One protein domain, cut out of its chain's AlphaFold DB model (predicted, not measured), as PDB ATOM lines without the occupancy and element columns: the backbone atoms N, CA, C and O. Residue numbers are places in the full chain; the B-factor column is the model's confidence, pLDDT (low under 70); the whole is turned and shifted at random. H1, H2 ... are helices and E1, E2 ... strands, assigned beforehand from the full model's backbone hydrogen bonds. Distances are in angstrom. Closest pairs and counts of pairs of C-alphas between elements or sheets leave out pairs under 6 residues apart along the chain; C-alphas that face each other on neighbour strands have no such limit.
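Overview. This is residues 8 to 23 and 34 to 190 of the 418 residues of an uncharacterized protein of Stenotrophomonas rhizophila (UniProt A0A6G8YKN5). A cluster of five helices lying side by side, H1, H2, H6, H7 and H8, with H7 in the midst of H1, H6 and H8, is joined to one long arm. The arm is a helical hairpin of H4 and H5, whose long link, residues 89 to 99, folds back along H4; short H3 lies where arm and cluster meet. The printed part has 173 residues with eight named helices and one named strand, in the order H1, H2, H3, H4, H5, E1, H6, H7, H8, and is mostly helix. It is extended, with a radius of gyration of the C-alphas of 24.2 A and spans of 85 by 40 by 24 A, the arm making the length.

Arrangement. The longest helix is H4, residues 61 to 88. With residues 65 to 73 alone it touches H5, residues 100 to 112, at a tilt of 37 degrees, only just steep, opposite ways; the closest C-alphas, of Arg 69 and Val 107, are 6.4 A apart. H3, residues 52 to 56, touches H5, C-alphas Val 52 and Gly 112 being closest at 5.6 A. H3 touches H2, residues 36 to 50, only at the corner, C-alphas Asp 48 and Ala 54 being closest at 5.0 A. H2 touches H1, residues 10 to 19, at a shallow tilt of 26 degrees, opposite ways, closest at C-alphas Leu 16 and Glu 42, 5.9 A. H1 touches H7, residues 146 to 166, at 13 degrees, shallow and opposite ways; C-alphas Ala 12 and Ala 155 come to 4.7 A. H7 forms hairpins with H6, residues 121 to 137, closest at C-alphas Ile 135 and Arg 146, 5.2 A, and with H8, residues 170 to 190, closest at C-alphas Val 164 and Ala 173, 5.8 A. E1, residues 118 to 120, pairs with no named strand. Every O i to N i+4 pair is within hydrogen-bond range in the helices but H7, with 15 of 17.

Along the chain. H4 is 40.9 A long from C-alpha 61 at (279.589, 161.495, 205.604) to C-alpha 88 at (285.544, 126.231, 185.753). H8 measures 30.4 A, H7 30.3 A, H6 24.3 A and H2 20.5 A. H1 begins with C-alpha 10 at (269.141, 180.707, 198.705), and H8 ends with C-alpha 190 at (279.261, 205.174, 206.852).

Size, cuts and confidence. The two farthest C-alphas, of Gly 90 and Gln 189, are 85.6 A apart. Residues 24 to 33 are not printed; C-alphas 23 and 34 are 10.0 A apart across this cut. The link H4 to H5 is long. Mean pLDDT of the printed part is 89.4, with residues 139 to 141 under 70.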
ATOM      1  N   ASP A   8     269.694 177.104 204.910       94.56
ATOM      2  CA  ASP A   8     269.474 177.417 203.496       94.56
ATOM      3  C   ASP A   8     270.089 178.777 203.138       94.56
ATOM      4  O   ASP A   8     269.867 179.747 203.859       94.56
ATOM      5  N   ILE A   9     270.871 178.827 202.057       95.38
ATOM      6  CA  ILE A   9     271.580 180.035 201.600       95.38
ATOM      7  C   ILE A   9     271.016 180.624 200.299       95.38
ATOM      8  O   ILE A   9     271.710 181.345 199.574       95.38
ATOM      9  N   SER A  10     269.767 180.296 199.965       95.06
ATOM     10  CA  SER A  10     269.141 180.707 198.705       95.06
ATOM     11  C   SER A  10     269.106 182.226 198.528       95.06
ATOM     12  O   SER A  10     269.272 182.701 197.403       95.06
ATOM     13  N   ASN A  11     268.938 183.013 199.602       96.44
ATOM     14  CA  ASN A  11     268.968 184.469 199.459       96.44
ATOM     15  C   ASN A  11     270.374 184.950 199.092       96.44
ATOM     16  O   ASN A  11     270.506 185.804 198.214       96.44
ATOM     17  N   ALA A  12     271.411 184.447 199.768       96.12
ATOM     18  CA  ALA A  12     272.794 184.843 199.517       96.12
ATOM     19  C   ALA A  12     273.250 184.497 198.097       96.12
ATOM     20  O   ALA A  12     273.835 185.347 197.426       96.12
ATOM     21  N   GLN A  13     272.930 183.293 197.616       94.25
ATOM     22  CA  GLN A  13     273.223 182.892 196.238       94.25
ATOM     23  C   GLN A  13     272.483 183.762 195.224       94.25
ATOM     24  O   GLN A  13     273.105 184.264 194.293       94.25
ATOM     25  N   ALA A  14     271.183 184.005 195.427       95.06
ATOM     26  CA  ALA A  14     270.409 184.862 194.533       95.06
ATOM     27  C   ALA A  14     270.979 186.287 194.469       95.06
ATOM     28  O   ALA A  14     271.101 186.848 193.384       95.06
ATOM     29  N   ALA A  15     271.380 186.855 195.610       96.00
ATOM     30  CA  ALA A  15     271.968 188.191 195.658       96.00
ATOM     31  C   ALA A  15     273.322 188.265 194.936       96.00
ATOM     32  O   ALA A  15     273.590 189.243 194.241       96.00
ATOM     33  N   LEU A  16     274.178 187.250 195.082       94.75
ATOM     34  CA  LEU A  16     275.459 187.193 194.373       94.75
ATOM     35  C   LEU A  16     275.267 187.017 192.861       94.75
ATOM     36  O   LEU A  16     275.891 187.747 192.088       94.75
ATOM     37  N   ALA A  17     274.353 186.134 192.460       92.81
ATOM     38  CA  ALA A  17     274.004 185.906 191.062       92.81
ATOM     39  C   ALA A  17     273.421 187.164 190.403       92.81
ATOM     40  O   ALA A  17     273.779 187.498 189.277       92.81
ATOM     41  N   GLU A  18     272.550 187.896 191.108       93.12
ATOM     42  CA  GLU A  18     271.973 189.158 190.633       93.12
ATOM     43  C   GLU A  18     273.053 190.233 190.444       93.12
ATOM     44  O   GLU A  18     273.099 190.895 189.408       93.12
ATOM     45  N   LEU A  19     273.972 190.367 191.407       91.75
ATOM     46  CA  LEU A  19     275.060 191.350 191.348       91.75
ATOM     47  C   LEU A  19     276.056 191.095 190.209       91.75
ATOM     48  O   LEU A  19     276.704 192.037 189.754       91.75
ATOM     49  N   ASN A  20     276.171 189.850 189.742       90.75
ATOM     50  CA  ASN A  20     277.044 189.452 188.638       90.75
ATOM     51  C   ASN A  20     276.285 188.982 187.389       90.75
ATOM     52  O   ASN A  20     276.876 188.353 186.504       90.75
ATOM     53  N   GLN A  21     274.993 189.280 187.274       88.12
ATOM     54  CA  GLN A  21     274.187 188.765 186.177       88.12
ATOM     55  C   GLN A  21     274.655 189.316 184.821       88.12
ATOM     56  O   GLN A  21     274.923 190.508 184.656       88.12
ATOM     57  N   ALA A  22     274.719 188.448 183.807       86.31
ATOM     58  CA  ALA A  22     274.935 188.891 182.436       86.31
ATOM     59  C   ALA A  22     273.681 189.594 181.890       86.31
ATOM     60  O   ALA A  22     272.565 189.101 182.042       86.31
ATOM     61  N   ILE A  23     273.870 190.712 181.189       84.56
ATOM     62  CA  ILE A  23     272.800 191.451 180.521       84.56
ATOM     63  C   ILE A  23     272.276 190.598 179.353       84.56
ATOM     64  O   ILE A  23     273.047 190.291 178.429       84.56
ATOM     65  N   GLN A  34     280.929 192.634 185.312       89.56
ATOM     66  CA  GLN A  34     280.957 191.585 186.326       89.56
ATOM     67  C   GLN A  34     282.162 191.753 187.252       89.56
ATOM     68  O   GLN A  34     283.264 192.091 186.817       89.56
ATOM     69  N   ASN A  35     281.965 191.471 188.538       91.50
ATOM     70  CA  ASN A  35     283.026 191.551 189.524       91.50
ATOM     71  C   ASN A  35     283.619 190.162 189.801       91.50
ATOM     72  O   ASN A  35     282.958 189.287 190.364       91.50
ATOM     73  N   ALA A  36     284.895 189.974 189.457       91.50
ATOM     74  CA  ALA A  36     285.580 188.689 189.598       91.50
ATOM     75  C   ALA A  36     285.610 188.170 191.044       91.50
ATOM     76  O   ALA A  36     285.490 186.967 191.268       91.50
ATOM     77  N   ARG A  37     285.729 189.062 192.038       91.19
ATOM     78  CA  ARG A  37     285.774 188.673 193.452       91.19
ATOM     79  C   ARG A  37     284.416 188.166 193.928       91.19
ATOM     80  O   ARG A  37     284.358 187.126 194.574       91.19
ATOM     81  N   LEU A  38     283.334 188.864 193.581       92.81
ATOM     82  CA  LEU A  38     281.977 188.406 193.896       92.81
ATOM     83  C   LEU A  38     281.642 187.102 193.164       92.81
ATOM     84  O   LEU A  38     281.037 186.221 193.763       92.81
ATOM     85  N   GLY A  39     282.088 186.951 191.912       92.56
ATOM     86  CA  GLY A  39     281.876 185.722 191.140       92.56
ATOM     87  C   GLY A  39     282.648 184.535 191.720       92.56
ATOM     88  O   GLY A  39     282.135 183.424 191.768       92.56
ATOM     89  N   GLY A  40     283.855 184.773 192.245       92.81
ATOM     90  CA  GLY A  40     284.612 183.761 192.981       92.81
ATOM     91  C   GLY A  40     283.923 183.325 194.277       92.81
ATOM     92  O   GLY A  40     283.939 182.142 194.604       92.81
ATOM     93  N   ILE A  41     283.282 184.253 194.996       93.38
ATOM     94  CA  ILE A  41     282.499 183.932 196.201       93.38
ATOM     95  C   ILE A  41     281.239 183.143 195.837       93.38
ATOM     96  O   ILE A  41     280.916 182.178 196.521       93.38
ATOM     97  N   GLU A  42     280.541 183.529 194.768       93.31
ATOM     98  CA  GLU A  42     279.381 182.798 194.250       93.31
ATOM     99  C   GLU A  42     279.749 181.358 193.874       93.31
ATOM    100  O   GLU A  42     279.113 180.423 194.353       93.31
ATOM    101  N   GLY A  43     280.818 181.177 193.089       91.25
ATOM    102  CA  GLY A  43     281.318 179.856 192.705       91.25
ATOM    103  C   GLY A  43     281.728 179.014 193.912       91.25
ATOM    104  O   GLY A  43     281.285 177.879 194.037       91.25
ATOM    105  N   GLY A  44     282.480 179.595 194.853       92.06
ATOM    106  CA  GLY A  44     282.860 178.907 196.089       92.06
ATOM    107  C   GLY A  44     281.655 178.492 196.936       92.06
ATOM    108  O   GLY A  44     281.630 177.384 197.452       92.06
ATOM    109  N   LEU A  45     280.617 179.330 197.026       90.94
ATOM    110  CA  LEU A  45     279.378 178.980 197.729       90.94
ATOM    111  C   LEU A  45     278.609 177.849 197.050       90.94
ATOM    112  O   LEU A  45     277.994 177.045 197.744       90.94
ATOM    113  N   ILE A  46     278.599 177.807 195.718       89.44
ATOM    114  CA  ILE A  46     277.998 176.705 194.964       89.44
ATOM    115  C   ILE A  46     278.788 175.421 195.221       89.44
ATOM    116  O   ILE A  46     278.185 174.396 195.521       89.44
ATOM    117  N   ASP A  47     280.117 175.474 195.188       89.00
ATOM    118  CA  ASP A  47     280.962 174.313 195.472       89.00
ATOM    119  C   ASP A  47     280.790 173.823 196.923       89.00
ATOM    120  O   ASP A  47     280.697 172.617 197.164       89.00
ATOM    121  N   ASP A  48     280.661 174.746 197.881       87.94
ATOM    122  CA  ASP A  48     280.486 174.466 199.312       87.94
ATOM    123  C   ASP A  48     279.079 173.952 199.684       87.94
ATOM    124  O   ASP A  48     278.873 173.486 200.809       87.94
ATOM    125  N   THR A  49     278.091 174.019 198.785       87.69
ATOM    126  CA  THR A  49     276.741 173.477 199.039       87.69
ATOM    127  C   THR A  49     276.327 172.367 198.086       87.69
ATOM    128  O   THR A  49     275.639 171.436 198.493       87.69
ATOM    129  N   GLN A  50     276.765 172.426 196.832       84.38
ATOM    130  CA  GLN A  50     276.390 171.493 195.768       84.38
ATOM    131  C   GLN A  50     277.538 170.556 195.371       84.38
ATOM    132  O   GLN A  50     277.336 169.630 194.586       84.38
ATOM    133  N   GLY A  51     278.745 170.759 195.905       83.50
ATOM    134  CA  GLY A  51     279.885 169.888 195.660       83.50
ATOM    135  C   GLY A  51     279.871 168.633 196.533       83.50
ATOM    136  O   GLY A  51     279.647 168.683 197.743       83.50
ATOM    137  N   VAL A  52     280.230 167.488 195.946       79.81
ATOM    138  CA  VAL A  52     280.419 166.226 196.691       79.81
ATOM    139  C   VAL A  52     281.491 166.370 197.779       79.81
ATOM    140  O   VAL A  52     281.351 165.823 198.870       79.81
ATOM    141  N   ASN A  53     282.527 167.178 197.537       79.44
ATOM    142  CA  ASN A  53     283.545 167.484 198.545       79.44
ATOM    143  C   ASN A  53     282.959 168.192 199.773       79.44
ATOM    144  O   ASN A  53     283.383 167.918 200.893       79.44
ATOM    145  N   ALA A  54     281.964 169.060 199.588       78.69
ATOM    146  CA  ALA A  54     281.316 169.752 200.690       78.69
ATOM    147  C   ALA A  54     280.431 168.828 201.534       78.69
ATOM    148  O   ALA A  54     280.313 169.021 202.741       78.69
ATOM    149  N   LEU A  55     279.859 167.782 200.935       79.81
ATOM    150  CA  LEU A  55     279.208 166.714 201.696       79.81
ATOM    151  C   LEU A  55     280.215 165.918 202.520       79.81
ATOM    152  O   LEU A  55     279.943 165.598 203.670       79.81
ATOM    153  N   LEU A  56     281.385 165.614 201.960       80.88
ATOM    154  CA  LEU A  56     282.402 164.816 202.649       80.88
ATOM    155  C   LEU A  56     283.005 165.524 203.869       80.88
ATOM    156  O   LEU A  56     283.475 164.848 204.780       80.88
ATOM    157  N   THR A  57     282.962 166.859 203.927       78.81
ATOM    158  CA  THR A  57     283.371 167.613 205.126       78.81
ATOM    159  C   THR A  57     282.326 167.579 206.244       78.81
ATOM    160  O   THR A  57     282.616 168.003 207.366       78.81
ATOM    161  N   GLN A  58     281.121 167.060 205.982       78.75
ATOM    162  CA  GLN A  58     280.085 166.918 206.998       78.75
ATOM    163  C   GLN A  58     280.404 165.764 207.965       78.75
ATOM    164  O   GLN A  58     280.939 164.728 207.550       78.75
ATOM    165  N   PRO A  59     280.033 165.885 209.254       78.62
ATOM    166  CA  PRO A  59     280.254 164.827 210.235       78.62
ATOM    167  C   PRO A  59     279.656 163.480 209.791       78.62
ATOM    168  O   PRO A  59     278.464 163.385 209.509       78.62
ATOM    169  N   GLY A  60     280.483 162.431 209.739       82.75
ATOM    170  CA  GLY A  60     280.068 161.057 209.422       82.75
ATOM    171  C   GLY A  60     279.845 160.742 207.936       82.75
ATOM    172  O   GLY A  60     279.771 159.567 207.582       82.75
ATOM    173  N   MET A  61     279.801 161.737 207.041       86.12
ATOM    174  CA  MET A  61     279.589 161.495 205.604       86.12
ATOM    175  C   MET A  61     280.776 160.795 204.943       86.12
ATOM    176  O   MET A  61     280.584 159.912 204.109       86.12
ATOM    177  N   GLN A  62     282.004 161.125 205.348       87.31
ATOM    178  CA  GLN A  62     283.197 160.437 204.851       87.31
ATOM    179  C   GLN A  62     283.193 158.947 205.224       87.31
ATOM    180  O   GLN A  62     283.464 158.090 204.385       87.31
ATOM    181  N   GLU A  63     282.806 158.622 206.459       89.62
ATOM    182  CA  GLU A  63     282.694 157.237 206.927       89.62
ATOM    183  C   GLU A  63     281.584 156.479 206.187       89.62
ATOM    184  O   GLU A  63     281.766 155.315 205.825       89.62
ATOM    185  N   GLN A  64     280.452 157.136 205.918       87.50
ATOM    186  CA  GLN A  64     279.362 156.570 205.120       87.50
ATOM    187  C   GLN A  64     279.783 156.322 203.667       87.50
ATOM    188  O   GLN A  64     279.507 155.247 203.131       87.50
ATOM    189  N   ALA A  65     280.496 157.266 203.046       90.25
ATOM    190  CA  ALA A  65     281.045 157.112 201.703       90.25
ATOM    191  C   ALA A  65     282.025 155.933 201.634       90.25
ATOM    192  O   ALA A  65     281.927 155.092 200.740       90.25
ATOM    193  N   ASP A  66     282.920 155.812 202.619       92.56
ATOM    194  CA  ASP A  66     283.865 154.700 202.711       92.56
ATOM    195  C   ASP A  66     283.169 153.357 202.957       92.56
ATOM    196  O   ASP A  66     283.556 152.339 202.376       92.56
ATOM    197  N   ALA A  67     282.126 153.326 203.789       93.75
ATOM    198  CA  ALA A  67     281.324 152.128 204.012       93.75
ATOM    199  C   ALA A  67     280.600 151.691 202.728       93.75
ATOM    200  O   ALA A  67     280.620 150.506 202.383       93.75
ATOM    201  N   TYR A  68     280.021 152.638 201.987       93.75
ATOM    202  CA  TYR A  68     279.350 152.367 200.718       93.75
ATOM    203  C   TYR A  68     280.331 151.894 199.636       93.75
ATOM    204  O   TYR A  68     280.086 150.893 198.961       93.75
ATOM    205  N   ARG A  69     281.506 152.524 199.550       95.69
ATOM    206  CA  ARG A  69     282.610 152.090 198.684       95.69
ATOM    207  C   ARG A  69     283.022 150.648 198.983       95.69
ATOM    208  O   ARG A  69     283.147 149.840 198.063       95.69
ATOM    209  N   ARG A  70     283.188 150.284 200.261       96.06
ATOM    210  CA  ARG A  70     283.508 148.900 200.666       96.06
ATOM    211  C   ARG A  70     282.408 147.914 200.275       96.06
ATOM    212  O   ARG A  70     282.727 146.803 199.856       96.06
ATOM    213  N   TYR A  71     281.140 148.308 200.388       95.31
ATOM    214  CA  TYR A  71     280.007 147.490 199.957       95.31
ATOM    215  C   TYR A  71     280.060 147.194 198.448       95.31
ATOM    216  O   TYR A  71     279.997 146.028 198.052       95.31
ATOM    217  N   LEU A  72     280.275 148.214 197.611       95.56
ATOM    218  CA  LEU A  72     280.393 148.048 196.157       95.56
ATOM    219  C   LEU A  72     281.616 147.204 195.764       95.56
ATOM    220  O   LEU A  72     281.523 146.327 194.907       95.56
ATOM    221  N   GLN A  73     282.752 147.396 196.441       95.81
ATOM    222  CA  GLN A  73     283.945 146.568 196.232       95.81
ATOM    223  C   GLN A  73     283.708 145.099 196.608       95.81
ATOM    224  O   GLN A  73     284.187 144.198 195.919       95.81
ATOM    225  N   ALA A  74     282.970 144.833 197.690       95.94
ATOM    226  CA  ALA A  74     282.602 143.472 198.069       95.94
ATOM    227  C   ALA A  74     281.675 142.826 197.027       95.94
ATOM    228  O   ALA A  74     281.852 141.651 196.701       95.94
ATOM    229  N   GLN A  75     280.742 143.597 196.458       94.88
ATOM    230  CA  GLN A  75     279.870 143.143 195.377       94.88
ATOM    231  C   GLN A  75     280.668 142.797 194.110       94.88
ATOM    232  O   GLN A  75     280.485 141.711 193.561       94.88
ATOM    233  N   ALA A  76     281.606 143.652 193.692       95.12
ATOM    234  CA  ALA A  76     282.467 143.393 192.535       95.12
ATOM    235  C   ALA A  76     283.293 142.103 192.703       95.12
ATOM    236  O   ALA A  76     283.301 141.248 191.817       95.12
ATOM    237  N   ARG A  77     283.889 141.889 193.886       95.31
ATOM    238  CA  ARG A  77     284.624 140.649 194.210       95.31
ATOM    239  C   ARG A  77     283.735 139.405 194.163       95.31
ATOM    240  O   ARG A  77     284.194 138.334 193.769       95.31
ATOM    241  N   ALA A  78     282.472 139.516 194.573       94.69
ATOM    242  CA  ALA A  78     281.531 138.401 194.500       94.69
ATOM    243  C   ALA A  78     281.204 138.025 193.043       94.69
ATOM    244  O   ALA A  78     281.127 136.835 192.724       94.69
ATOM    245  N   ILE A  79     281.071 139.021 192.157       94.75
ATOM    246  CA  ILE A  79     280.875 138.810 190.714       94.75
ATOM    247  C   ILE A  79     282.105 138.116 190.112       94.75
ATOM    248  O   ILE A  79     281.955 137.102 189.432       94.75
ATOM    249  N   GLU A  80     283.320 138.575 190.431       92.88
ATOM    250  CA  GLU A  80     284.568 137.933 189.985       92.88
ATOM    251  C   GLU A  80     284.636 136.455 190.387       92.88
ATOM    252  O   GLU A  80     284.892 135.585 189.553       92.88
ATOM    253  N   GLN A  81     284.353 136.142 191.655       93.00
ATOM    254  CA  GLN A  81     284.348 134.760 192.140       93.00
ATOM    255  C   GLN A  81     283.300 133.895 191.428       93.00
ATOM    256  O   GLN A  81     283.545 132.715 191.159       93.00
ATOM    257  N   ASN A  82     282.136 134.465 191.116       92.88
ATOM    258  CA  ASN A  82     281.094 133.768 190.371       92.88
ATOM    259  C   ASN A  82     281.523 133.510 188.919       92.88
ATOM    260  O   ASN A  82     281.384 132.389 188.431       92.88
ATOM    261  N   ASN A  83     282.128 134.496 188.255       92.81
ATOM    262  CA  ASN A  83     282.676 134.346 186.906       92.81
ATOM    263  C   ASN A  83     283.748 133.253 186.846       92.81
ATOM    264  O   ASN A  83     283.664 132.368 185.995       92.81
ATOM    265  N   LEU A  84     284.686 133.237 187.799       91.88
ATOM    266  CA  LEU A  84     285.699 132.181 187.912       91.88
ATOM    267  C   LEU A  84     285.060 130.794 188.066       91.88
ATOM    268  O   LEU A  84     285.464 129.838 187.404       91.88
ATOM    269  N   ARG A  85     284.017 130.674 188.898       90.69
ATOM    270  CA  ARG A  85     283.273 129.416 189.062       90.69
ATOM    271  C   ARG A  85     282.578 128.996 187.764       90.69
ATOM    272  O   ARG A  85     282.619 127.824 187.402       90.69
ATOM    273  N   ARG A  86     281.951 129.933 187.049       89.69
ATOM    274  CA  ARG A  86     281.283 129.669 185.762       89.69
ATOM    275  C   ARG A  86     282.272 129.195 184.697       89.69
ATOM    276  O   ARG A  86     281.966 128.234 183.994       89.69
ATOM    277  N   GLN A  87     283.458 129.804 184.635       88.62
ATOM    278  CA  GLN A  87     284.547 129.380 183.750       88.62
ATOM    279  C   GLN A  87     284.998 127.944 184.056       88.62
ATOM    280  O   GLN A  87     285.116 127.133 183.138       88.62
ATOM    281  N   GLN A  88     285.179 127.596 185.335       89.75
ATOM    282  CA  GLN A  88     285.544 126.231 185.753       89.75
ATOM    283  C   GLN A  88     284.487 125.184 185.368       89.75
ATOM    284  O   GLN A  88     284.828 124.040 185.080       89.75
ATOM    285  N   LEU A  89     283.210 125.573 185.337       90.88
ATOM    286  CA  LEU A  89     282.085 124.716 184.954       90.88
ATOM    287  C   LEU A  89     281.835 124.674 183.433       90.88
ATOM    288  O   LEU A  89     280.877 124.041 182.992       90.88
ATOM    289  N   GLY A  90     282.661 125.348 182.623       88.88
ATOM    290  CA  GLY A  90     282.527 125.386 181.162       88.88
ATOM    291  C   GLY A  90     281.318 126.183 180.650       88.88
ATOM    292  O   GLY A  90     280.934 126.045 179.486       88.88
ATOM    293  N   LEU A  91     280.700 127.009 181.500       87.81
ATOM    294  CA  LEU A  91     279.555 127.845 181.139       87.81
ATOM    295  C   LEU A  91     280.029 129.099 180.388       87.81
ATOM    296  O   LEU A  91     281.010 129.729 180.775       87.81
ATOM    297  N   ARG A  92     279.321 129.488 179.319       81.50
ATOM    298  CA  ARG A  92     279.625 130.705 178.543       81.50
ATOM    299  C   ARG A  92     278.922 131.937 179.128       81.50
ATOM    300  O   ARG A  92     277.795 131.843 179.612       81.50
ATOM    301  N   GLY A  93     279.580 133.090 179.019       80.12
ATOM    302  CA  GLY A  93     279.073 134.393 179.457       80.12
ATOM    303  C   GLY A  93     279.513 134.744 180.877       80.12
ATOM    304  O   GLY A  93     279.170 134.036 181.827       80.12
ATOM    305  N   GLU A  94     280.255 135.841 180.990       84.75
ATOM    306  CA  GLU A  94     280.679 136.458 182.246       84.75
ATOM    307  C   GLU A  94     279.763 137.632 182.566       84.75
ATOM    308  O   GLU A  94     279.326 138.361 181.674       84.75
ATOM    309  N   GLU A  95     279.460 137.802 183.846       88.88
ATOM    310  CA  GLU A  95     278.794 139.002 184.324       88.88
ATOM    311  C   GLU A  95     279.826 140.143 184.398       88.88
ATOM    312  O   GLU A  95     280.933 139.923 184.894       88.88
ATOM    313  N   PRO A  96     279.527 141.347 183.882       91.25
ATOM    314  CA  PRO A  96     280.487 142.443 183.883       91.25
ATOM    315  C   PRO A  96     280.844 142.856 185.317       91.25
ATOM    316  O   PRO A  96     279.968 143.178 186.119       91.25
ATOM    317  N   VAL A  97     282.140 142.858 185.633       92.62
ATOM    318  CA  VAL A  97     282.659 143.290 186.937       92.62
ATOM    319  C   VAL A  97     282.839 144.811 186.917       92.62
ATOM    320  O   VAL A  97     283.556 145.309 186.045       92.62
ATOM    321  N   PRO A  98     282.236 145.561 187.860       93.75
ATOM    322  CA  PRO A  98     282.464 146.995 187.976       93.75
ATOM    323  C   PRO A  98     283.943 147.309 188.222       93.75
ATOM    324  O   PRO A  98     284.561 146.772 189.142       93.75
ATOM    325  N   THR A  99     284.507 148.198 187.411       95.12
ATOM    326  CA  THR A  99     285.875 148.698 187.593       95.12
ATOM    327  C   THR A  99     285.967 149.636 188.800       95.12
ATOM    328  O   THR A  99     284.958 150.159 189.277       95.12
ATOM    329  N   ALA A 100     287.184 149.893 189.289       93.50
ATOM    330  CA  ALA A 100     287.400 150.846 190.382       93.50
ATOM    331  C   ALA A 100     286.853 152.248 190.051       93.50
ATOM    332  O   ALA A 100     286.247 152.880 190.909       93.50
ATOM    333  N   GLU A 101     287.005 152.693 188.803       94.69
ATOM    334  CA  GLU A 101     286.481 153.976 188.322       94.69
ATOM    335  C   GLU A 101     284.946 154.012 188.369       94.69
ATOM    336  O   GLU A 101     284.373 154.926 188.950       94.69
ATOM    337  N   GLN A 102     284.276 152.958 187.894       93.75
ATOM    338  CA  GLN A 102     282.812 152.848 187.953       93.75
ATOM    339  C   GLN A 102     282.271 152.796 189.389       93.75
ATOM    340  O   GLN A 102     281.172 153.281 189.662       93.75
ATOM    341  N   ILE A 103     283.023 152.202 190.321       93.81
ATOM    342  CA  ILE A 103     282.671 152.214 191.745       93.81
ATOM    343  C   ILE A 103     282.750 153.645 192.291       93.81
ATOM    344  O   ILE A 103     281.811 154.086 192.950       93.81
ATOM    345  N   GLU A 104     283.824 154.383 191.998       92.44
ATOM    346  CA  GLU A 104     283.976 155.781 192.428       92.44
ATOM    347  C   GLU A 104     282.925 156.711 191.809       92.44
ATOM    348  O   GLU A 104     282.366 157.560 192.510       92.44
ATOM    349  N   GLU A 105     282.601 156.529 190.528       92.44
ATOM    350  CA  GLU A 105     281.513 157.246 189.854       92.44
ATOM    351  C   GLU A 105     280.171 156.991 190.544       92.44
ATOM    352  O   GLU A 105     279.416 157.931 190.788       92.44
ATOM    353  N   ASN A 106     279.882 155.742 190.922       92.44
ATOM    354  CA  ASN A 106     278.642 155.391 191.612       92.44
ATOM    355  C   ASN A 106     278.573 156.007 193.020       92.44
ATOM    356  O   ASN A 106     277.547 156.578 193.400       92.44
ATOM    357  N   VAL A 107     279.677 155.961 193.776       91.38
ATOM    358  CA  VAL A 107     279.773 156.628 195.084       91.38
ATOM    359  C   VAL A 107     279.529 158.127 194.915       91.38
ATOM    360  O   VAL A 107     278.681 158.689 195.602       91.38
ATOM    361  N   THR A 108     280.199 158.764 193.958       88.62
ATOM    362  CA  THR A 108     280.105 160.210 193.723       88.62
ATOM    363  C   THR A 108     278.715 160.616 193.240       88.62
ATOM    364  O   THR A 108     278.180 161.607 193.723       88.62
ATOM    365  N   ALA A 109     278.083 159.841 192.356       88.44
ATOM    366  CA  ALA A 109     276.707 160.073 191.920       88.44
ATOM    367  C   ALA A 109     275.708 159.924 193.079       88.44
ATOM    368  O   ALA A 109     274.795 160.735 193.226       88.44
ATOM    369  N   THR A 110     275.901 158.920 193.937       87.50
ATOM    370  CA  THR A 110     275.051 158.700 195.114       87.50
ATOM    371  C   THR A 110     275.182 159.845 196.114       87.50
ATOM    372  O   THR A 110     274.171 160.367 196.579       87.50
ATOM    373  N   LEU A 111     276.414 160.276 196.404       84.69
ATOM    374  CA  LEU A 111     276.678 161.443 197.244       84.69
ATOM    375  C   LEU A 111     276.122 162.719 196.601       84.69
ATOM    376  O   LEU A 111     275.477 163.506 197.279       84.69
ATOM    377  N   GLY A 112     276.283 162.891 195.290       80.94
ATOM    378  CA  GLY A 112     275.769 164.035 194.538       80.94
ATOM    379  C   GLY A 112     274.255 164.214 194.658       80.94
ATOM    380  O   GLY A 112     273.778 165.338 194.671       80.94
ATOM    381  N   ASN A 113     273.492 163.135 194.843       82.56
ATOM    382  CA  ASN A 113     272.046 163.216 195.083       82.56
ATOM    383  C   ASN A 113     271.675 163.675 196.505       82.56
ATOM    384  O   ASN A 113     270.507 163.960 196.767       82.56
ATOM    385  N   MET A 114     272.638 163.716 197.429       78.75
ATOM    386  CA  MET A 114     272.445 164.134 198.821       78.75
ATOM    387  C   MET A 114     272.863 165.584 199.078       78.75
ATOM    388  O   MET A 114     272.724 166.050 200.207       78.75
ATOM    389  N   VAL A 115     273.366 166.296 198.063       80.69
ATOM    390  CA  VAL A 115     273.744 167.705 198.207       80.69
ATOM    391  C   VAL A 115     272.507 168.542 198.516       80.69
ATOM    392  O   VAL A 115     271.448 168.387 197.905       80.69
ATOM    393  N   ASP A 116     272.635 169.438 199.481       79.56
ATOM    394  CA  ASP A 116     271.596 170.369 199.890       79.56
ATOM    395  C   ASP A 116     272.155 171.790 199.840       79.56
ATOM    396  O   ASP A 116     273.315 172.030 200.160       79.56
ATOM    397  N   ASN A 117     271.319 172.759 199.451       89.00
ATOM    398  CA  ASN A 117     271.715 174.160 199.285       89.00
ATOM    399  C   ASN A 117     271.950 174.884 200.627       89.00
ATOM    400  O   ASN A 117     271.374 175.940 200.900       89.00
ATOM    401  N   ARG A 118     272.708 174.258 201.526       91.12
ATOM    402  CA  ARG A 118     272.802 174.626 202.929       91.12
ATOM    403  C   ARG A 118     274.242 174.690 203.411       91.12
ATOM    404  O   ARG A 118     275.099 173.927 202.975       91.12
ATOM    405  N   LEU A 119     274.483 175.552 204.392       91.62
ATOM    406  CA  LEU A 119     275.751 175.651 205.114       91.62
ATOM    407  C   LEU A 119     275.548 175.491 206.621       91.62
ATOM    408  O   LEU A 119     274.474 175.821 207.127       91.62
ATOM    409  N   PRO A 120     276.564 175.036 207.374       91.94
ATOM    410  CA  PRO A 120     276.543 175.132 208.829       91.94
ATOM    411  C   PRO A 120     276.353 176.588 209.279       91.94
ATOM    412  O   PRO A 120     276.987 177.500 208.741       91.94
ATOM    413  N   TYR A 121     275.522 176.811 210.297       92.69
ATOM    414  CA  TYR A 121     275.215 178.144 210.825       92.69
ATOM    415  C   TYR A 121     276.481 178.925 211.208       92.69
ATOM    416  O   TYR A 121     276.571 180.128 210.958       92.69
ATOM    417  N   GLU A 122     277.490 178.254 211.774       93.00
ATOM    418  CA  GLU A 122     278.766 178.892 212.109       93.00
ATOM    419  C   GLU A 122     279.525 179.386 210.866       93.00
ATOM    420  O   GLU A 122     280.076 180.490 210.878       93.00
ATOM    421  N   ALA A 123     279.541 178.600 209.786       93.19
ATOM    422  CA  ALA A 123     280.181 178.989 208.531       93.19
ATOM    423  C   ALA A 123     279.479 180.212 207.925       93.19
ATOM    424  O   ALA A 123     280.136 181.192 207.570       93.19
ATOM    425  N   LEU A 124     278.143 180.204 207.916       95.06
ATOM    426  CA  LEU A 124     277.336 181.329 207.447       95.06
ATOM    427  C   LEU A 124     277.571 182.597 208.283       95.06
ATOM    428  O   LEU A 124     277.745 183.687 207.737       95.06
ATOM    429  N   GLN A 125     277.651 182.461 209.611       94.50
ATOM    430  CA  GLN A 125     277.974 183.569 210.508       94.50
ATOM    431  C   GLN A 125     279.365 184.149 210.211       94.50
ATOM    432  O   GLN A 125     279.510 185.371 210.132       94.50
ATOM    433  N   LYS A 126     280.382 183.296 210.019       95.25
ATOM    434  CA  LYS A 126     281.747 183.724 209.667       95.25
ATOM    435  C   LYS A 126     281.783 184.440 208.319       95.25
ATOM    436  O   LYS A 126     282.415 185.491 208.218       95.25
ATOM    437  N   LEU A 127     281.075 183.917 207.316       95.88
ATOM    438  CA  LEU A 127     280.959 184.536 205.997       95.88
ATOM    439  C   LEU A 127     280.306 185.919 206.092       95.88
ATOM    440  O   LEU A 127     280.854 186.896 205.588       95.88
ATOM    441  N   ARG A 128     279.190 186.041 206.820       95.44
ATOM    442  CA  ARG A 128     278.529 187.331 207.066       95.44
ATOM    443  C   ARG A 128     279.454 188.326 207.769       95.44
ATOM    444  O   ARG A 128     279.496 189.488 207.380       95.44
ATOM    445  N   SER A 129     280.230 187.891 208.762       93.62
ATOM    446  CA  SER A 129     281.225 188.749 209.421       93.62
ATOM    447  C   SER A 129     282.367 189.166 208.489       93.62
ATOM    448  O   SER A 129     282.827 190.302 208.568       93.62
ATOM    449  N   LEU A 130     282.827 188.279 207.600       94.94
ATOM    450  CA  LEU A 130     283.812 188.614 206.567       94.94
ATOM    451  C   LEU A 130     283.268 189.687 205.622       94.94
ATOM    452  O   LEU A 130     283.920 190.711 205.459       94.94
ATOM    453  N   VAL A 131     282.054 189.506 205.098       94.12
ATOM    454  CA  VAL A 131     281.389 190.501 204.243       94.12
ATOM    455  C   VAL A 131     281.180 191.828 204.985       94.12
ATOM    456  O   VAL A 131     281.410 192.885 204.411       94.12
ATOM    457  N   GLY A 132     280.816 191.796 206.270       90.56
ATOM    458  CA  GLY A 132     280.713 193.004 207.099       90.56
ATOM    459  C   GLY A 132     282.036 193.771 207.194       90.56
ATOM    460  O   GLY A 132     282.059 194.981 207.016       90.56
ATOM    461  N   ARG A 133     283.165 193.069 207.358       88.75
ATOM    462  CA  ARG A 133     284.491 193.713 207.328       88.75
ATOM    463  C   ARG A 133     284.831 194.302 205.964       88.75
ATOM    464  O   ARG A 133     285.499 195.328 205.900       88.75
ATOM    465  N   GLU A 134     284.391 193.675 204.876       90.06
ATOM    466  CA  GLU A 134     284.557 194.248 203.537       90.06
ATOM    467  C   GLU A 134     283.732 195.529 203.362       90.06
ATOM    468  O   GLU A 134     284.202 196.458 202.718       90.06
ATOM    469  N   ILE A 135     282.550 195.633 203.981       87.19
ATOM    470  CA  ILE A 135     281.758 196.874 204.016       87.19
ATOM    471  C   ILE A 135     282.523 197.986 204.747       87.19
ATOM    472  O   ILE A 135     282.595 199.108 204.238       87.19
ATOM    473  N   ASP A 136     283.115 197.668 205.898       80.06
ATOM    474  CA  ASP A 136     283.888 198.616 206.710       80.06
ATOM    475  C   ASP A 136     285.142 199.102 205.964       80.06
ATOM    476  O   ASP A 136     285.478 200.287 205.985       80.06
ATOM    477  N   ASN A 137     285.814 198.184 205.263       76.00
ATOM    478  CA  ASN A 137     287.058 198.442 204.538       76.00
ATOM    479  C   ASN A 137     286.854 198.961 203.114       76.00
ATOM    480  O   ASN A 137     287.830 199.386 202.492       76.00
ATOM    481  N   ALA A 138     285.629 198.923 202.581       73.38
ATOM    482  CA  ALA A 138     285.300 199.449 201.263       73.38
ATOM    483  C   ALA A 138     285.459 200.974 201.270       73.38
ATOM    484  O   ALA A 138     284.517 201.732 201.505       73.38
ATOM    485  N   ASN A 139     286.697 201.403 201.056       67.94
ATOM    486  CA  ASN A 139     287.128 202.781 200.933       67.94
ATOM    487  C   ASN A 139     287.324 203.142 199.450       67.94
ATOM    488  O   ASN A 139     287.023 202.365 198.533       67.94
ATOM    489  N   PHE A 140     287.825 204.354 199.216       56.41
ATOM    490  CA  PHE A 140     288.113 204.873 197.885       56.41
ATOM    491  C   PHE A 140     289.142 203.990 197.154       56.41
ATOM    492  O   PHE A 140     290.320 204.003 197.494       56.41
ATOM    493  N   GLY A 141     288.700 203.273 196.115       61.31
ATOM    494  CA  GLY A 141     289.567 202.450 195.258       61.31
ATOM    495  C   GLY A 141     289.538 200.945 195.538       61.31
ATOM    496  O   GLY A 141     290.309 200.218 194.924       61.31
ATOM    497  N   SER A 142     288.660 200.476 196.429       76.31
ATOM    498  CA  SER A 142     288.419 199.041 196.621       76.31
ATOM    499  C   SER A 142     287.889 198.366 195.345       76.31
ATOM    500  O   SER A 142     287.055 198.928 194.634       76.31
ATOM    501  N   ASP A 143     288.344 197.134 195.084       81.75
ATOM    502  CA  ASP A 143     287.932 196.331 193.916       81.75
ATOM    503  C   ASP A 143     286.420 196.061 193.880       81.75
ATOM    504  O   ASP A 143     285.833 195.843 192.820       81.75
ATOM    505  N   VAL A 144     285.785 196.051 195.055       86.88
ATOM    506  CA  VAL A 144     284.344 195.879 195.221       86.88
ATOM    507  C   VAL A 144     283.823 197.039 196.072       86.88
ATOM    508  O   VAL A 144     284.167 197.116 197.255       86.88
ATOM    509  N   PRO A 145     282.993 197.938 195.516       85.62
ATOM    510  CA  PRO A 145     282.451 199.059 196.268       85.62
ATOM    511  C   PRO A 145     281.457 198.589 197.337       85.62
ATOM    512  O   PRO A 145     280.772 197.575 197.180       85.62
ATOM    513  N   ARG A 146     281.299 199.384 198.405       86.31
ATOM    514  CA  ARG A 146     280.394 199.075 199.527       86.31
ATOM    515  C   ARG A 146     278.960 198.773 199.082       86.31
ATOM    516  O   ARG A 146     278.314 197.885 199.637       86.31
ATOM    517  N   SER A 147     278.476 199.466 198.050       87.12
ATOM    518  CA  SER A 147     277.139 199.264 197.477       87.12
ATOM    519  C   SER A 147     276.896 197.842 196.966       87.12
ATOM    520  O   SER A 147     275.753 197.400 196.988       87.12
ATOM    521  N   MET A 148     277.939 197.116 196.552       90.19
ATOM    522  CA  MET A 148     277.832 195.717 196.129       90.19
ATOM    523  C   MET A 148     277.912 194.737 197.306       90.19
ATOM    524  O   MET A 148     277.288 193.683 197.266       90.19
ATOM    525  N   TRP A 149     278.610 195.080 198.392       92.62
ATOM    526  CA  TRP A 149     278.648 194.235 199.593       92.62
ATOM    527  C   TRP A 149     277.357 194.291 200.418       92.62
ATOM    528  O   TRP A 149     276.995 193.304 201.062       92.62
ATOM    529  N   ARG A 150     276.635 195.421 200.387       92.81
ATOM    530  CA  ARG A 150     275.384 195.611 201.146       92.81
ATOM    531  C   ARG A 150     274.318 194.545 200.827       92.81
ATOM    532  O   ARG A 150     273.819 193.943 201.782       92.81
ATOM    533  N   PRO A 151     273.967 194.264 199.555       94.50
ATOM    534  CA  PRO A 151     272.987 193.227 199.231       94.50
ATOM    535  C   PRO A 151     273.428 191.831 199.672       94.50
ATOM    536  O   PRO A 151     272.604 191.092 200.205       94.50
ATOM    537  N   VAL A 152     274.720 191.501 199.538       95.88
ATOM    538  CA  VAL A 152     275.277 190.211 199.984       95.88
ATOM    539  C   VAL A 152     275.123 190.056 201.495       95.88
ATOM    540  O   VAL A 152     274.577 189.061 201.966       95.88
ATOM    541  N   TYR A 153     275.522 191.066 202.273       95.56
ATOM    542  CA  TYR A 153     275.361 191.046 203.728       95.56
ATOM    543  C   TYR A 153     273.893 190.912 204.145       95.56
ATOM    544  O   TYR A 153     273.558 190.136 205.046       95.56
ATOM    545  N   ALA A 154     273.006 191.677 203.501       95.81
ATOM    546  CA  ALA A 154     271.577 191.643 203.783       95.81
ATOM    547  C   ALA A 154     270.983 190.261 203.485       95.81
ATOM    548  O   ALA A 154     270.207 189.744 204.283       95.81
ATOM    549  N   ALA A 155     271.382 189.642 202.378       97.25
ATOM    550  CA  ALA A 155     270.932 188.316 201.992       97.25
ATOM    551  C   ALA A 155     271.409 187.223 202.962       97.25
ATOM    552  O   ALA A 155     270.580 186.473 203.468       97.25
ATOM    553  N   LEU A 156     272.696 187.227 203.333       96.81
ATOM    554  CA  LEU A 156     273.243 186.337 204.368       96.81
ATOM    555  C   LEU A 156     272.520 186.513 205.712       96.81
ATOM    556  O   LEU A 156     272.263 185.550 206.431       96.81
ATOM    557  N   SER A 157     272.172 187.756 206.059       96.50
ATOM    558  CA  SER A 157     271.407 188.055 207.274       96.50
ATOM    559  C   SER A 157     269.990 187.475 207.210       96.50
ATOM    560  O   SER A 157     269.539 186.924 208.210       96.50
ATOM    561  N   ARG A 158     269.317 187.546 206.051       96.75
ATOM    562  CA  ARG A 158     267.988 186.945 205.834       96.75
ATOM    563  C   ARG A 158     268.014 185.420 205.936       96.75
ATOM    564  O   ARG A 158     267.124 184.853 206.559       96.75
ATOM    565  N   ASP A 159     269.041 184.772 205.388       96.81
ATOM    566  CA  ASP A 159     269.229 183.319 205.510       96.81
ATOM    567  C   ASP A 159     269.388 182.902 206.985       96.81
ATOM    568  O   ASP A 159     268.714 181.987 207.469       96.81
ATOM    569  N   MET A 160     270.202 183.641 207.751       95.81
ATOM    570  CA  MET A 160     270.344 183.422 209.197       95.81
ATOM    571  C   MET A 160     269.040 183.681 209.966       95.81
ATOM    572  O   MET A 160     268.705 182.915 210.869       95.81
ATOM    573  N   GLU A 161     268.298 184.741 209.635       95.31
ATOM    574  CA  GLU A 161     266.999 185.044 210.253       95.31
ATOM    575  C   GLU A 161     265.981 183.936 209.990       95.31
ATOM    576  O   GLU A 161     265.313 183.491 210.924       95.31
ATOM    577  N   ALA A 162     265.889 183.447 208.751       95.00
ATOM    578  CA  ALA A 162     265.010 182.342 208.389       95.00
ATOM    579  C   ALA A 162     265.331 181.084 209.211       95.00
ATOM    580  O   ALA A 162     264.423 180.470 209.778       95.00
ATOM    581  N   ALA A 163     266.617 180.752 209.359       94.50
ATOM    582  CA  ALA A 163     267.054 179.624 210.177       94.50
ATOM    583  C   ALA A 163     266.726 179.798 211.667       94.50
ATOM    584  O   ALA A 163     266.222 178.869 212.298       94.50
ATOM    585  N   VAL A 164     266.971 180.982 212.236       95.31
ATOM    586  CA  VAL A 164     266.655 181.258 213.645       95.31
ATOM    587  C   VAL A 164     265.146 181.216 213.883       95.31
ATOM    588  O   VAL A 164     264.706 180.605 214.857       95.31
ATOM    589  N   ASN A 165     264.345 181.786 212.983       93.38
ATOM    590  CA  ASN A 165     262.884 181.745 213.061       93.38
ATOM    591  C   ASN A 165     262.351 180.308 213.006       93.38
ATOM    592  O   ASN A 165     261.451 179.962 213.773       93.38
ATOM    593  N   ALA A 166     262.952 179.446 212.181       93.00
ATOM    594  CA  ALA A 166     262.588 178.033 212.090       93.00
ATOM    595  C   ALA A 166     262.809 177.255 213.403       93.00
ATOM    596  O   ALA A 166     262.184 176.217 213.610       93.00
ATOM    597  N   THR A 167     263.640 177.757 214.326       91.75
ATOM    598  CA  THR A 167     263.806 177.141 215.658       91.75
ATOM    599  C   THR A 167     262.630 177.390 216.605       91.75
ATOM    600  O   THR A 167     262.548 176.745 217.649       91.75
ATOM    601  N   GLY A 168     261.754 178.353 216.297       91.25
ATOM    602  CA  GLY A 168     260.645 178.752 217.168       91.25
ATOM    603  C   GLY A 168     261.064 179.496 218.444       91.25
ATOM    604  O   GLY A 168     260.231 179.693 219.324       91.25
ATOM    605  N   ASN A 169     262.330 179.916 218.578       93.06
ATOM    606  CA  ASN A 169     262.815 180.665 219.740       93.06
ATOM    607  C   ASN A 169     262.680 182.191 219.525       93.06
ATOM    608  O   ASN A 169     263.533 182.789 218.860       93.06
ATOM    609  N   PRO A 170     261.679 182.861 220.134       93.06
ATOM    610  CA  PRO A 170     261.413 184.278 219.879       93.06
ATOM    611  C   PRO A 170     262.531 185.199 220.381       93.06
ATOM    612  O   PRO A 170     262.834 186.201 219.742       93.06
ATOM    613  N   ARG A 171     263.202 184.845 221.487       92.44
ATOM    614  CA  ARG A 171     264.310 185.651 222.029       92.44
ATOM    615  C   ARG A 171     265.524 185.635 221.108       92.44
ATOM    616  O   ARG A 171     266.203 186.646 220.969       92.44
ATOM    617  N   ALA A 172     265.808 184.488 220.491       91.50
ATOM    618  CA  ALA A 172     266.904 184.372 219.535       91.50
ATOM    619  C   ALA A 172     266.618 185.179 218.260       91.50
ATOM    620  O   ALA A 172     267.507 185.881 217.778       91.50
ATOM    621  N   ALA A 173     265.381 185.115 217.757       92.88
ATOM    622  CA  ALA A 173     264.944 185.888 216.597       92.88
ATOM    623  C   ALA A 173     265.051 187.400 216.849       92.88
ATOM    624  O   ALA A 173     265.677 188.116 216.069       92.88
ATOM    625  N   GLU A 174     264.530 187.874 217.983       93.12
ATOM    626  CA  GLU A 174     264.592 189.286 218.369       93.12
ATOM    627  C   GLU A 174     266.039 189.775 218.545       93.12
ATOM    628  O   GLU A 174     266.404 190.850 218.065       93.12
ATOM    629  N   ALA A 175     266.900 188.980 219.191       93.00
ATOM    630  CA  ALA A 175     268.309 189.328 219.366       93.00
ATOM    631  C   ALA A 175     269.037 189.488 218.020       93.00
ATOM    632  O   ALA A 175     269.787 190.451 217.836       93.00
ATOM    633  N   LEU A 176     268.796 188.581 217.066       92.88
ATOM    634  CA  LEU A 176     269.388 188.663 215.732       92.88
ATOM    635  C   LEU A 176     268.851 189.868 214.948       92.88
ATOM    636  O   LEU A 176     269.639 190.604 214.356       92.88
ATOM    637  N   GLN A 177     267.542 190.123 215.003       92.00
ATOM    638  CA  GLN A 177     266.925 191.277 214.349       92.00
ATOM    639  C   GLN A 177     267.490 192.602 214.886       92.00
ATOM    640  O   GLN A 177     267.815 193.507 214.114       92.00
ATOM    641  N   ASN A 178     267.672 192.712 216.204       89.44
ATOM    642  CA  ASN A 178     268.289 193.880 216.829       89.44
ATOM    643  C   ASN A 178     269.747 194.063 216.387       89.44
ATOM    644  O   ASN A 178     270.155 195.181 216.067       89.44
ATOM    645  N   ALA A 179     270.519 192.975 216.304       88.56
ATOM    646  CA  ALA A 179     271.887 193.016 215.790       88.56
ATOM    647  C   ALA A 179     271.939 193.454 214.313       88.56
ATOM    648  O   ALA A 179     272.777 194.276 213.939       88.56
ATOM    649  N   ASN A 180     271.017 192.959 213.481       90.06
ATOM    650  CA  ASN A 180     270.890 193.355 212.076       90.06
ATOM    651  C   ASN A 180     270.559 194.842 211.932       90.06
ATOM    652  O   ASN A 180     271.232 195.547 211.181       90.06
ATOM    653  N   LYS A 181     269.584 195.339 212.701       88.69
ATOM    654  CA  LYS A 181     269.189 196.754 212.712       88.69
ATOM    655  C   LYS A 181     270.318 197.676 213.169       88.69
ATOM    656  O   LYS A 181     270.493 198.766 212.623       88.69
ATOM    657  N   TYR A 182     271.080 197.259 214.178       85.75
ATOM    658  CA  TYR A 182     272.241 198.012 214.641       85.75
ATOM    659  C   TYR A 182     273.282 198.148 213.525       85.75
ATOM    660  O   TYR A 182     273.710 199.260 213.218       85.75
ATOM    661  N   HIS A 183     273.631 197.040 212.864       86.25
ATOM    662  CA  HIS A 183     274.608 197.081 211.782       86.25
ATOM    663  C   HIS A 183     274.102 197.853 210.558       86.25
ATOM    664  O   HIS A 183     274.852 198.659 210.021       86.25
ATOM    665  N   SER A 184     272.839 197.700 210.143       84.75
ATOM    666  CA  SER A 184     272.305 198.476 209.014       84.75
ATOM    667  C   SER A 184     272.390 199.982 209.275       84.75
ATOM    668  O   SER A 184     272.830 200.730 208.409       84.75
ATOM    669  N   SER A 185     272.057 200.408 210.500       81.62
ATOM    670  CA  SER A 185     272.151 201.810 210.921       81.62
ATOM    671  C   SER A 185     273.596 202.317 210.893       81.62
ATOM    672  O   SER A 185     273.848 203.452 210.499       81.62
ATOM    673  N   TYR A 186     274.549 201.471 211.290       80.00
ATOM    674  CA  TYR A 186     275.977 201.769 211.209       80.00
ATOM    675  C   TYR A 186     276.455 201.913 209.754       80.00
ATOM    676  O   TYR A 186     277.131 202.883 209.425       80.00
ATOM    677  N   VAL A 187     276.048 201.016 208.853       81.56
ATOM    678  CA  VAL A 187     276.401 201.105 207.425       81.56
ATOM    679  C   VAL A 187     275.794 202.345 206.767       81.56
ATOM    680  O   VAL A 187     276.487 203.049 206.035       81.56
ATOM    681  N   ASP A 188     274.535 202.672 207.069       80.38
ATOM    682  CA  ASP A 188     273.902 203.911 206.595       80.38
ATOM    683  C   ASP A 188     274.671 205.149 207.074       80.38
ATOM    684  O   ASP A 188     274.781 206.155 206.369       80.38
ATOM    685  N   GLN A 189     275.236 205.089 208.278       71.88
ATOM    686  CA  GLN A 189     276.077 206.151 208.802       71.88
ATOM    687  C   GLN A 189     277.401 206.279 208.036       71.88
ATOM    688  O   GLN A 189     277.797 207.407 207.732       71.88
ATOM    689  N   LEU A 190     278.054 205.167 207.686       73.56
ATOM    690  CA  LEU A 190     279.261 205.174 206.852       73.56
ATOM    691  C   LEU A 190     278.994 205.787 205.471       73.56
ATOM    692  O   LEU A 190     279.762 206.630 205.017       73.56
TER     693      LEU A 190